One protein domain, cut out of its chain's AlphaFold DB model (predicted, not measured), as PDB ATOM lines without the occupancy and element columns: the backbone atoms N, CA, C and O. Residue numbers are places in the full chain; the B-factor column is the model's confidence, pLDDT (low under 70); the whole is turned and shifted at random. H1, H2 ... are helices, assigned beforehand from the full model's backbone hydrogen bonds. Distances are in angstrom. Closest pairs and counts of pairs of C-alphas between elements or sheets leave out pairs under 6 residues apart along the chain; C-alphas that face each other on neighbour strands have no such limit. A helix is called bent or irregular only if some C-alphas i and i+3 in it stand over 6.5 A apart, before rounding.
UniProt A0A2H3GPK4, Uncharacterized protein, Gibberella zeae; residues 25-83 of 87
ATOM      1  N   VAL A  25     237.243 213.669 220.853       86.06
ATOM      2  CA  VAL A  25     238.263 212.608 220.824       86.06
ATOM      3  C   VAL A  25     238.029 211.588 221.940       86.06
ATOM      4  O   VAL A  25     238.079 210.388 221.693       86.06
ATOM      5  N   ASP A  26     237.747 212.044 223.162       85.31
ATOM      6  CA  ASP A  26     237.557 211.153 224.314       85.31
ATOM      7  C   ASP A  26     236.302 210.279 224.155       85.31
ATOM      8  O   ASP A  26     236.344 209.066 224.366       85.31
ATOM      9  N   ALA A  27     235.208 210.872 223.663       85.62
ATOM     10  CA  ALA A  27     233.979 210.149 223.346       85.62
ATOM     11  C   ALA A  27     234.198 209.122 222.222       85.62
ATOM     12  O   ALA A  27     233.729 207.988 222.323       85.62
ATOM     13  N   CYS A  28     234.962 209.493 221.193       86.25
ATOM     14  CA  CYS A  28     235.340 208.614 220.091       86.25
ATOM     15  C   CYS A  28     236.143 207.397 220.579       86.25
ATOM     16  O   CYS A  28     235.795 206.256 220.269       86.25
ATOM     17  N   LEU A  29     237.164 207.628 221.412       85.38
ATOM     18  CA  LEU A  29     237.999 206.568 221.982       85.38
ATOM     19  C   LEU A  29     237.219 205.654 222.929       85.38
ATOM     20  O   LEU A  29     237.470 204.453 222.966       85.38
ATOM     21  N   LYS A  30     236.257 206.203 223.675       84.25
ATOM     22  CA  LYS A  30     235.422 205.435 224.603       84.25
ATOM     23  C   LYS A  30     234.376 204.569 223.894       84.25
ATOM     24  O   LYS A  30     233.994 203.533 224.432       84.25
ATOM     25  N   ALA A  31     233.899 204.992 222.722       80.31
ATOM     26  CA  ALA A  31     232.822 204.318 221.998       80.31
ATOM     27  C   ALA A  31     233.296 203.245 221.002       80.31
ATOM     28  O   ALA A  31     232.535 202.321 220.723       80.31
ATOM     29  N   GLY A  32     234.497 203.379 220.430       75.00
ATOM     30  CA  GLY A  32     234.918 202.566 219.281       75.00
ATOM     31  C   GLY A  32     236.098 201.631 219.562       75.00
ATOM     32  O   GLY A  32     235.904 200.424 219.719       75.00
ATOM     33  N   PRO A  33     237.337 202.150 219.585       81.19
ATOM     34  CA  PRO A  33     238.517 201.303 219.491       81.19
ATOM     35  C   PRO A  33     238.944 200.702 220.835       81.19
ATOM     36  O   PRO A  33     239.380 201.408 221.743       81.19
ATOM     37  N   ASN A  34     238.932 199.369 220.928       83.88
ATOM     38  CA  ASN A  34     239.481 198.633 222.068       83.88
ATOM     39  C   ASN A  34     240.685 197.764 221.650       83.88
ATOM     40  O   ASN A  34     240.506 196.600 221.284       83.88
ATOM     41  N   PRO A  35     241.925 198.290 221.698       84.00
ATOM     42  CA  PRO A  35     243.110 197.532 221.297       84.00
ATOM     43  C   PRO A  35     243.391 196.346 222.232       84.00
ATOM     44  O   PRO A  35     243.965 195.356 221.789       84.00
ATOM     45  N   ALA A  36     242.927 196.383 223.487       85.81
ATOM     46  CA  ALA A  36     243.100 195.271 224.423       85.81
ATOM     47  C   ALA A  36     242.318 194.014 224.004       85.81
ATOM     48  O   ALA A  36     242.740 192.904 224.314       85.81
ATOM     49  N   ALA A  37     241.227 194.164 223.244       87.69
ATOM     50  CA  ALA A  37     240.477 193.030 222.697       87.69
ATOM     51  C   ALA A  37     241.250 192.263 221.605       87.69
ATOM     52  O   ALA A  37     240.898 191.132 221.274       87.69
ATOM     53  N   CYS A  38     242.299 192.866 221.039       85.31
ATOM     54  CA  CYS A  38     243.101 192.263 219.980       85.31
ATOM     55  C   CYS A  38     244.234 191.360 220.486       85.31
ATOM     56  O   CYS A  38     244.794 190.624 219.669       85.31
ATOM     57  N   TYR A  39     244.575 191.394 221.782       86.62
ATOM     58  CA  TYR A  39     245.748 190.703 222.338       86.62
ATOM     59  C   TYR A  39     246.999 190.953 221.467       86.62
ATOM     60  O   TYR A  39     247.281 192.098 221.127       86.62
ATOM     61  N   ASP A  40     247.698 189.897 221.038       86.25
ATOM     62  CA  ASP A  40     248.893 189.973 220.182       86.25
ATOM     63  C   ASP A  40     248.583 189.879 218.675       86.25
ATOM     64  O   ASP A  40     249.481 189.717 217.844       86.25
ATOM     65  N   ASN A  41     247.309 189.948 218.270       86.50
ATOM     66  CA  ASN A  41     246.947 189.871 216.860       86.50
ATOM     67  C   ASN A  41     247.294 191.185 216.148       86.50
ATOM     68  O   ASN A  41     246.490 192.114 216.089       86.50
ATOM     69  N   GLU A  42     248.476 191.230 215.533       85.69
ATOM     70  CA  GLU A  42     249.012 192.402 214.824       85.69
ATOM     71  C   GLU A  42     248.064 192.956 213.747       85.69
ATOM     72  O   GLU A  42     248.023 194.164 213.509       85.69
ATOM     73  N   ARG A  43     247.256 192.100 213.103       84.75
ATOM     74  CA  ARG A  43     246.270 192.537 212.101       84.75
ATOM     75  C   ARG A  43     245.079 193.240 212.750       84.75
ATOM     76  O   ARG A  43     244.623 194.245 212.208       84.75
ATOM     77  N   CYS A  44     244.599 192.719 213.879       86.25
ATOM     78  CA  CYS A  44     243.561 193.355 214.689       86.25
ATOM     79  C   CYS A  44     244.080 194.676 215.266       86.25
ATOM     80  O   CYS A  44     243.472 195.713 215.026       86.25
ATOM     81  N   LEU A  45     245.268 194.665 215.883       88.56
ATOM     82  CA  LEU A  45     245.934 195.857 216.417       88.56
ATOM     83  C   LEU A  45     246.095 196.941 215.344       88.56
ATOM     84  O   LEU A  45     245.716 198.084 215.570       88.56
ATOM     85  N   CYS A  46     246.570 196.592 214.145       88.88
ATOM     86  CA  CYS A  46     246.664 197.542 213.034       88.88
ATOM     87  C   CYS A  46     245.303 198.165 212.661       88.88
ATOM     88  O   CYS A  46     245.237 199.359 212.370       88.88
ATOM     89  N   GLY A  47     244.223 197.377 212.642       88.12
ATOM     90  CA  GLY A  47     242.872 197.883 212.383       88.12
ATOM     91  C   GLY A  47     242.408 198.845 213.475       88.12
ATOM     92  O   GLY A  47     242.056 199.984 213.181       88.12
ATOM     93  N   THR A  48     242.512 198.425 214.732       89.12
ATOM     94  CA  THR A  48     242.067 199.213 215.884       89.12
ATOM     95  C   THR A  48     242.877 200.495 216.060       89.12
ATOM     96  O   THR A  48     242.308 201.553 216.299       89.12
ATOM     97  N   HIS A  49     244.200 200.460 215.871       90.06
ATOM     98  CA  HIS A  49     245.024 201.671 215.941       90.06
ATOM     99  C   HIS A  49     244.724 202.655 214.804       90.06
ATOM    100  O   HIS A  49     244.838 203.863 215.008       90.06
ATOM    101  N   LYS A  50     244.268 202.188 213.631       88.06
ATOM    102  CA  LYS A  50     243.763 203.094 212.586       88.06
ATOM    103  C   LYS A  50     242.485 203.797 213.020       88.06
ATOM    104  O   LYS A  50     242.345 204.981 212.742       88.06
ATOM    105  N   GLU A  51     241.585 203.103 213.708       87.44
ATOM    106  CA  GLU A  51     240.372 203.711 214.268       87.44
ATOM    107  C   GLU A  51     240.704 204.724 215.371       87.44
ATOM    108  O   GLU A  51     240.172 205.830 215.360       87.44
ATOM    109  N   ILE A  52     241.670 204.416 216.244       88.44
ATOM    110  CA  ILE A  52     242.210 205.382 217.219       88.44
ATOM    111  C   ILE A  52     242.737 206.623 216.497       88.44
ATOM    112  O   ILE A  52     242.406 207.741 216.876       88.44
ATOM    113  N   ASN A  53     243.529 206.446 215.438       89.06
ATOM    114  CA  ASN A  53     244.069 207.563 214.667       89.06
ATOM    115  C   ASN A  53     242.969 208.394 213.984       89.06
ATOM    116  O   ASN A  53     243.072 209.615 213.918       89.06
ATOM    117  N   LEU A  54     241.883 207.757 213.539       86.94
ATOM    118  CA  LEU A  54     240.713 208.443 212.987       86.94
ATOM    119  C   LEU A  54     239.990 209.312 214.027       86.94
ATOM    120  O   LEU A  54     239.487 210.375 213.664       86.94
ATOM    121  N   CYS A  55     240.003 208.939 215.311       87.81
ATOM    122  CA  CYS A  55     239.528 209.824 216.378       87.81
ATOM    123  C   CYS A  55     240.337 211.126 216.472       87.81
ATOM    124  O   CYS A  55     239.826 212.113 216.988       87.81
ATOM    125  N   TYR A  56     241.573 211.154 215.969       87.50
ATOM    126  CA  TYR A  56     242.450 212.324 215.988       87.50
ATOM    127  C   TYR A  56     242.530 213.075 214.648       87.50
ATOM    128  O   TYR A  56     243.277 214.047 214.565       87.50
ATOM    129  N   LEU A  57     241.770 212.676 213.618       82.69
ATOM    130  CA  LEU A  57     241.894 213.207 212.249       82.69
ATOM    131  C   LEU A  57     241.751 214.736 212.160       82.69
ATOM    132  O   LEU A  57     242.385 215.366 211.325       82.69
ATOM    133  N   HIS A  58     240.936 215.332 213.030       81.50
ATOM    134  CA  HIS A  58     240.699 216.778 213.070       81.50
ATOM    135  C   HIS A  58     241.524 217.488 214.157       81.50
ATOM    136  O   HIS A  58     241.178 218.592 214.578       81.50
ATOM    137  N   CYS A  59     242.593 216.840 214.638       83.00
ATOM    138  CA  CYS A  59     243.341 217.210 215.839       83.00
ATOM    139  C   CYS A  59     244.854 217.170 215.676       83.00
ATOM    140  O   CYS A  59     245.560 216.685 216.562       83.00
ATOM    141  N   ASP A  60     245.365 217.744 214.591       75.44
ATOM    142  CA  ASP A  60     246.800 217.768 214.282       75.44
ATOM    143  C   ASP A  60     247.656 218.425 215.380       75.44
ATOM    144  O   ASP A  60     248.808 218.044 215.607       75.44
ATOM    145  N   SER A  61     247.083 219.383 216.113       79.75
ATOM    146  CA  SER A  61     247.729 220.064 217.241       79.75
ATOM    147  C   SER A  61     247.827 219.197 218.502       79.75
ATOM    148  O   SER A  61     248.535 219.558 219.443       79.75
ATOM    149  N   ASN A  62     247.106 218.071 218.568       78.12
ATOM    150  CA  ASN A  62     247.106 217.201 219.735       78.12
ATOM    151  C   ASN A  62     248.358 216.305 219.709       78.12
ATOM    152  O   ASN A  62     248.521 215.507 218.784       78.12
ATOM    153  N   PRO A  63     249.228 216.344 220.734       82.31
ATOM    154  CA  PRO A  63     250.421 215.495 220.776       82.31
ATOM    155  C   PRO A  63     250.088 213.994 220.720       82.31
ATOM    156  O   PRO A  63     250.901 213.200 220.246       82.31
ATOM    157  N   LYS A  64     248.877 213.599 221.137       84.38
ATOM    158  CA  LYS A  64     248.402 212.211 221.059       84.38
ATOM    159  C   LYS A  64     248.077 211.756 219.631       84.38
ATOM    160  O   LYS A  64     248.174 210.564 219.369       84.38
ATOM    161  N   ALA A  65     247.779 212.672 218.705       84.38
ATOM    162  CA  ALA A  65     247.558 212.337 217.295       84.38
ATOM    163  C   ALA A  65     248.823 211.730 216.664       84.38
ATOM    164  O   ALA A  65     248.772 210.692 216.008       84.38
ATOM    165  N   LYS A  66     249.996 212.314 216.956       85.44
ATOM    166  CA  LYS A  66     251.289 211.776 216.499       85.44
ATOM    167  C   LYS A  66     251.591 210.398 217.091       85.44
ATOM    168  O   LYS A  66     252.122 209.543 216.388       85.44
ATOM    169  N   ALA A  67     251.250 210.182 218.362       86.94
ATOM    170  CA  ALA A  67     251.409 208.879 219.005       86.94
ATOM    171  C   ALA A  67     250.496 207.817 218.366       86.94
ATOM    172  O   ALA A  67     250.972 206.737 218.025       86.94
ATOM    173  N   ALA A  68     249.226 208.152 218.107       87.25
ATOM    174  CA  ALA A  68     248.284 207.260 217.431       87.25
ATOM    175  C   ALA A  68     248.770 206.863 216.026       87.25
ATOM    176  O   ALA A  68     248.720 205.688 215.661       87.25
ATOM    177  N   GLN A  69     249.315 207.815 215.266       87.94
ATOM    178  CA  GLN A  69     249.916 207.538 213.962       87.94
ATOM    179  C   GLN A  69     251.156 206.632 214.074       87.94
ATOM    180  O   GLN A  69     251.305 205.697 213.286       87.94
ATOM    181  N   ALA A  70     252.020 206.847 215.071       88.81
ATOM    182  CA  ALA A  70     253.183 205.989 215.306       88.81
ATOM    183  C   ALA A  70     252.781 204.539 215.636       88.81
ATOM    184  O   ALA A  70     253.409 203.599 215.139       88.81
ATOM    185  N   ASP A  71     251.710 204.341 216.409       88.81
ATOM    186  CA  ASP A  71     251.168 203.009 216.689       88.81
ATOM    187  C   ASP A  71     250.603 202.344 215.426       88.81
ATOM    188  O   ASP A  71     250.868 201.162 215.180       88.81
ATOM    189  N   VAL A  72     249.889 203.096 214.576       89.12
ATOM    190  CA  VAL A  72     249.452 202.603 213.259       89.12
ATOM    191  C   VAL A  72     250.650 202.107 212.463       89.12
ATOM    192  O   VAL A  72     250.626 200.984 211.960       89.12
ATOM    193  N   ASP A  73     251.711 202.901 212.354       89.50
ATOM    194  CA  ASP A  73     252.879 202.505 211.575       89.50
ATOM    195  C   ASP A  73     253.597 201.294 212.180       89.50
ATOM    196  O   ASP A  73     253.971 200.388 211.431       89.50
ATOM    197  N   LYS A  74     253.692 201.200 213.511       88.44
ATOM    198  CA  LYS A  74     254.261 200.044 214.215       88.44
ATOM    199  C   LYS A  74     253.509 198.749 213.897       88.44
ATOM    200  O   LYS A  74     254.120 197.793 213.415       88.44
ATOM    201  N   TYR A  75     252.198 198.705 214.130       86.38
ATOM    202  CA  TYR A  75     251.421 197.468 213.985       86.38
ATOM    203  C   TYR A  75     251.070 197.159 212.523       86.38
ATOM    204  O   TYR A  75     251.019 195.997 212.115       86.38
ATOM    205  N   CYS A  76     250.892 198.179 211.680       86.88
ATOM    206  CA  CYS A  76     250.604 197.982 210.259       86.88
ATOM    207  C   CYS A  76     251.854 197.744 209.397       86.88
ATOM    208  O   CYS A  76     251.713 197.260 208.266       86.88
ATOM    209  N   ALA A  77     253.071 198.024 209.885       83.62
ATOM    210  CA  ALA A  77     254.308 197.687 209.172       83.62
ATOM    211  C   ALA A  77     254.407 196.185 208.860       83.62
ATOM    212  O   ALA A  77     254.907 195.797 207.802       83.62
ATOM    213  N   VAL A  78     253.872 195.334 209.735       69.19
ATOM    214  CA  VAL A  78     253.877 193.877 209.563       69.19
ATOM    215  C   VAL A  78     253.014 193.457 208.372       69.19
ATOM    216  O   VAL A  78     253.415 192.611 207.570       69.19
ATOM    217  N   LEU A  79     251.857 194.103 208.191       65.94
ATOM    218  CA  LEU A  79     250.999 193.883 207.025       65.94
ATOM    219  C   LEU A  79     251.649 194.395 205.734       65.94
ATOM    220  O   LEU A  79     251.515 193.751 204.693       65.94
ATOM    221  N   ARG A  80     252.385 195.515 205.798       61.88
ATOM    222  CA  ARG A  80     253.159 196.028 204.655       61.88
ATOM    223  C   ARG A  80     254.234 195.023 204.226       61.88
ATOM    224  O   ARG A  80     254.268 194.675 203.053       61.88
ATOM    225  N   LYS A  81     255.020 194.469 205.162       59.19
ATOM    226  CA  LYS A  81     256.067 193.469 204.860       59.19
ATOM    227  C   LYS A  81     255.529 192.193 204.200       59.19
ATOM    228  O   LYS A  81     256.195 191.643 203.329       59.19
ATOM    229  N   ARG A  82     254.331 191.725 204.576       55.06
ATOM    230  CA  ARG A  82     253.704 190.542 203.948       55.06
ATOM    231  C   ARG A  82     253.219 190.806 202.520       55.06
ATOM    232  O   ARG A  82     253.220 189.886 201.715       55.06
ATOM    233  N   ARG A  83     252.829 192.044 202.201       56.41
ATOM    234  CA  ARG A  83     252.391 192.438 200.851       56.41
ATOM    235  C   ARG A  83     253.547 192.567 199.857       56.41
ATOM    236  O   ARG A  83     253.315 192.464 198.661       56.41
TER     237      ARG A  83
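Overview. This is residues 25 to 83 of the 87 residues of an uncharacterized protein of Gibberella zeae (UniProt A0A2H3GPK4). Two helices, H3 and H4, form a helical hairpin, and two short helices, H1 and H2, pack on H3 on the side away from H4, one near each end of it. H3 is in the middle, and the longer H4 runs past the end of H3 where H2 sits, with a kink on the way. The printed part has 59 residues with four named helices, in the order H1, H2, H3, H4, and no named strand; the class is all helix. It is compact, with a radius of gyration of the C-alphas of 11.4 A, and its C-alphas span 32 by 22 by 13 A.

Arrangement. H1, residues 25 to 31, touches H3, residues 42 to 55, and H3 touches H1 with its residues 52 to 55 alone. Their closest C-alphas are those of Val 25 and Cys 55, 5.4 A apart, and the two helices run opposite ways at a steep tilt of 48 degrees. H2, residues 35 to 38, is apart from H1 and touches H3 at residues 44 to 49 alone; the closest C-alphas are those of Cys 38 and Cys 44, 5.4 A apart. H3 is the hub, touching three other helices. The third is H4, residues 63 to 83, which forms a hairpin with H3. These two run opposite ways at a shallow tilt of 33 degrees, only just short of steep, with 24 pairs of C-alphas within 8 A, the closest being those of Cys 46 and Cys 76 at 4.8 A. H4 is apart from H1 and from H2. In H1 and H3 every O i to N i+4 pair is within hydrogen-bond range; in H4 14 of 17 are, and H2 is too short for such a pair.

Along the chain. H1 begins with C-alpha 25 at (238.263, 212.608, 220.824) and has 7 residues. H2 has 4 residues. H3 measures 19.9 A from C-alpha 42, at (249.012, 192.402, 214.824), to C-alpha 55. H4 measures 30.5 A from C-alpha 63 to C-alpha 83, at (252.391, 192.438, 200.851). It has a kink of 36 degrees near residue 76 and is neither bent nor irregular, but only just: C-alphas 75 and 78 are 6.2 A apart.

Size, cuts and confidence. The two C-alphas farthest apart are those of Ala 27 and Arg 83, at 34.0 A. The printed part has no cut. The links H1 to H2 and H2 to H3 are tight, with 3 residues each, and the link H3 to H4 is short, with 7. The mean pLDDT of the printed part is 83.1, and residues 78 to 83, which belong to H4, are under 70.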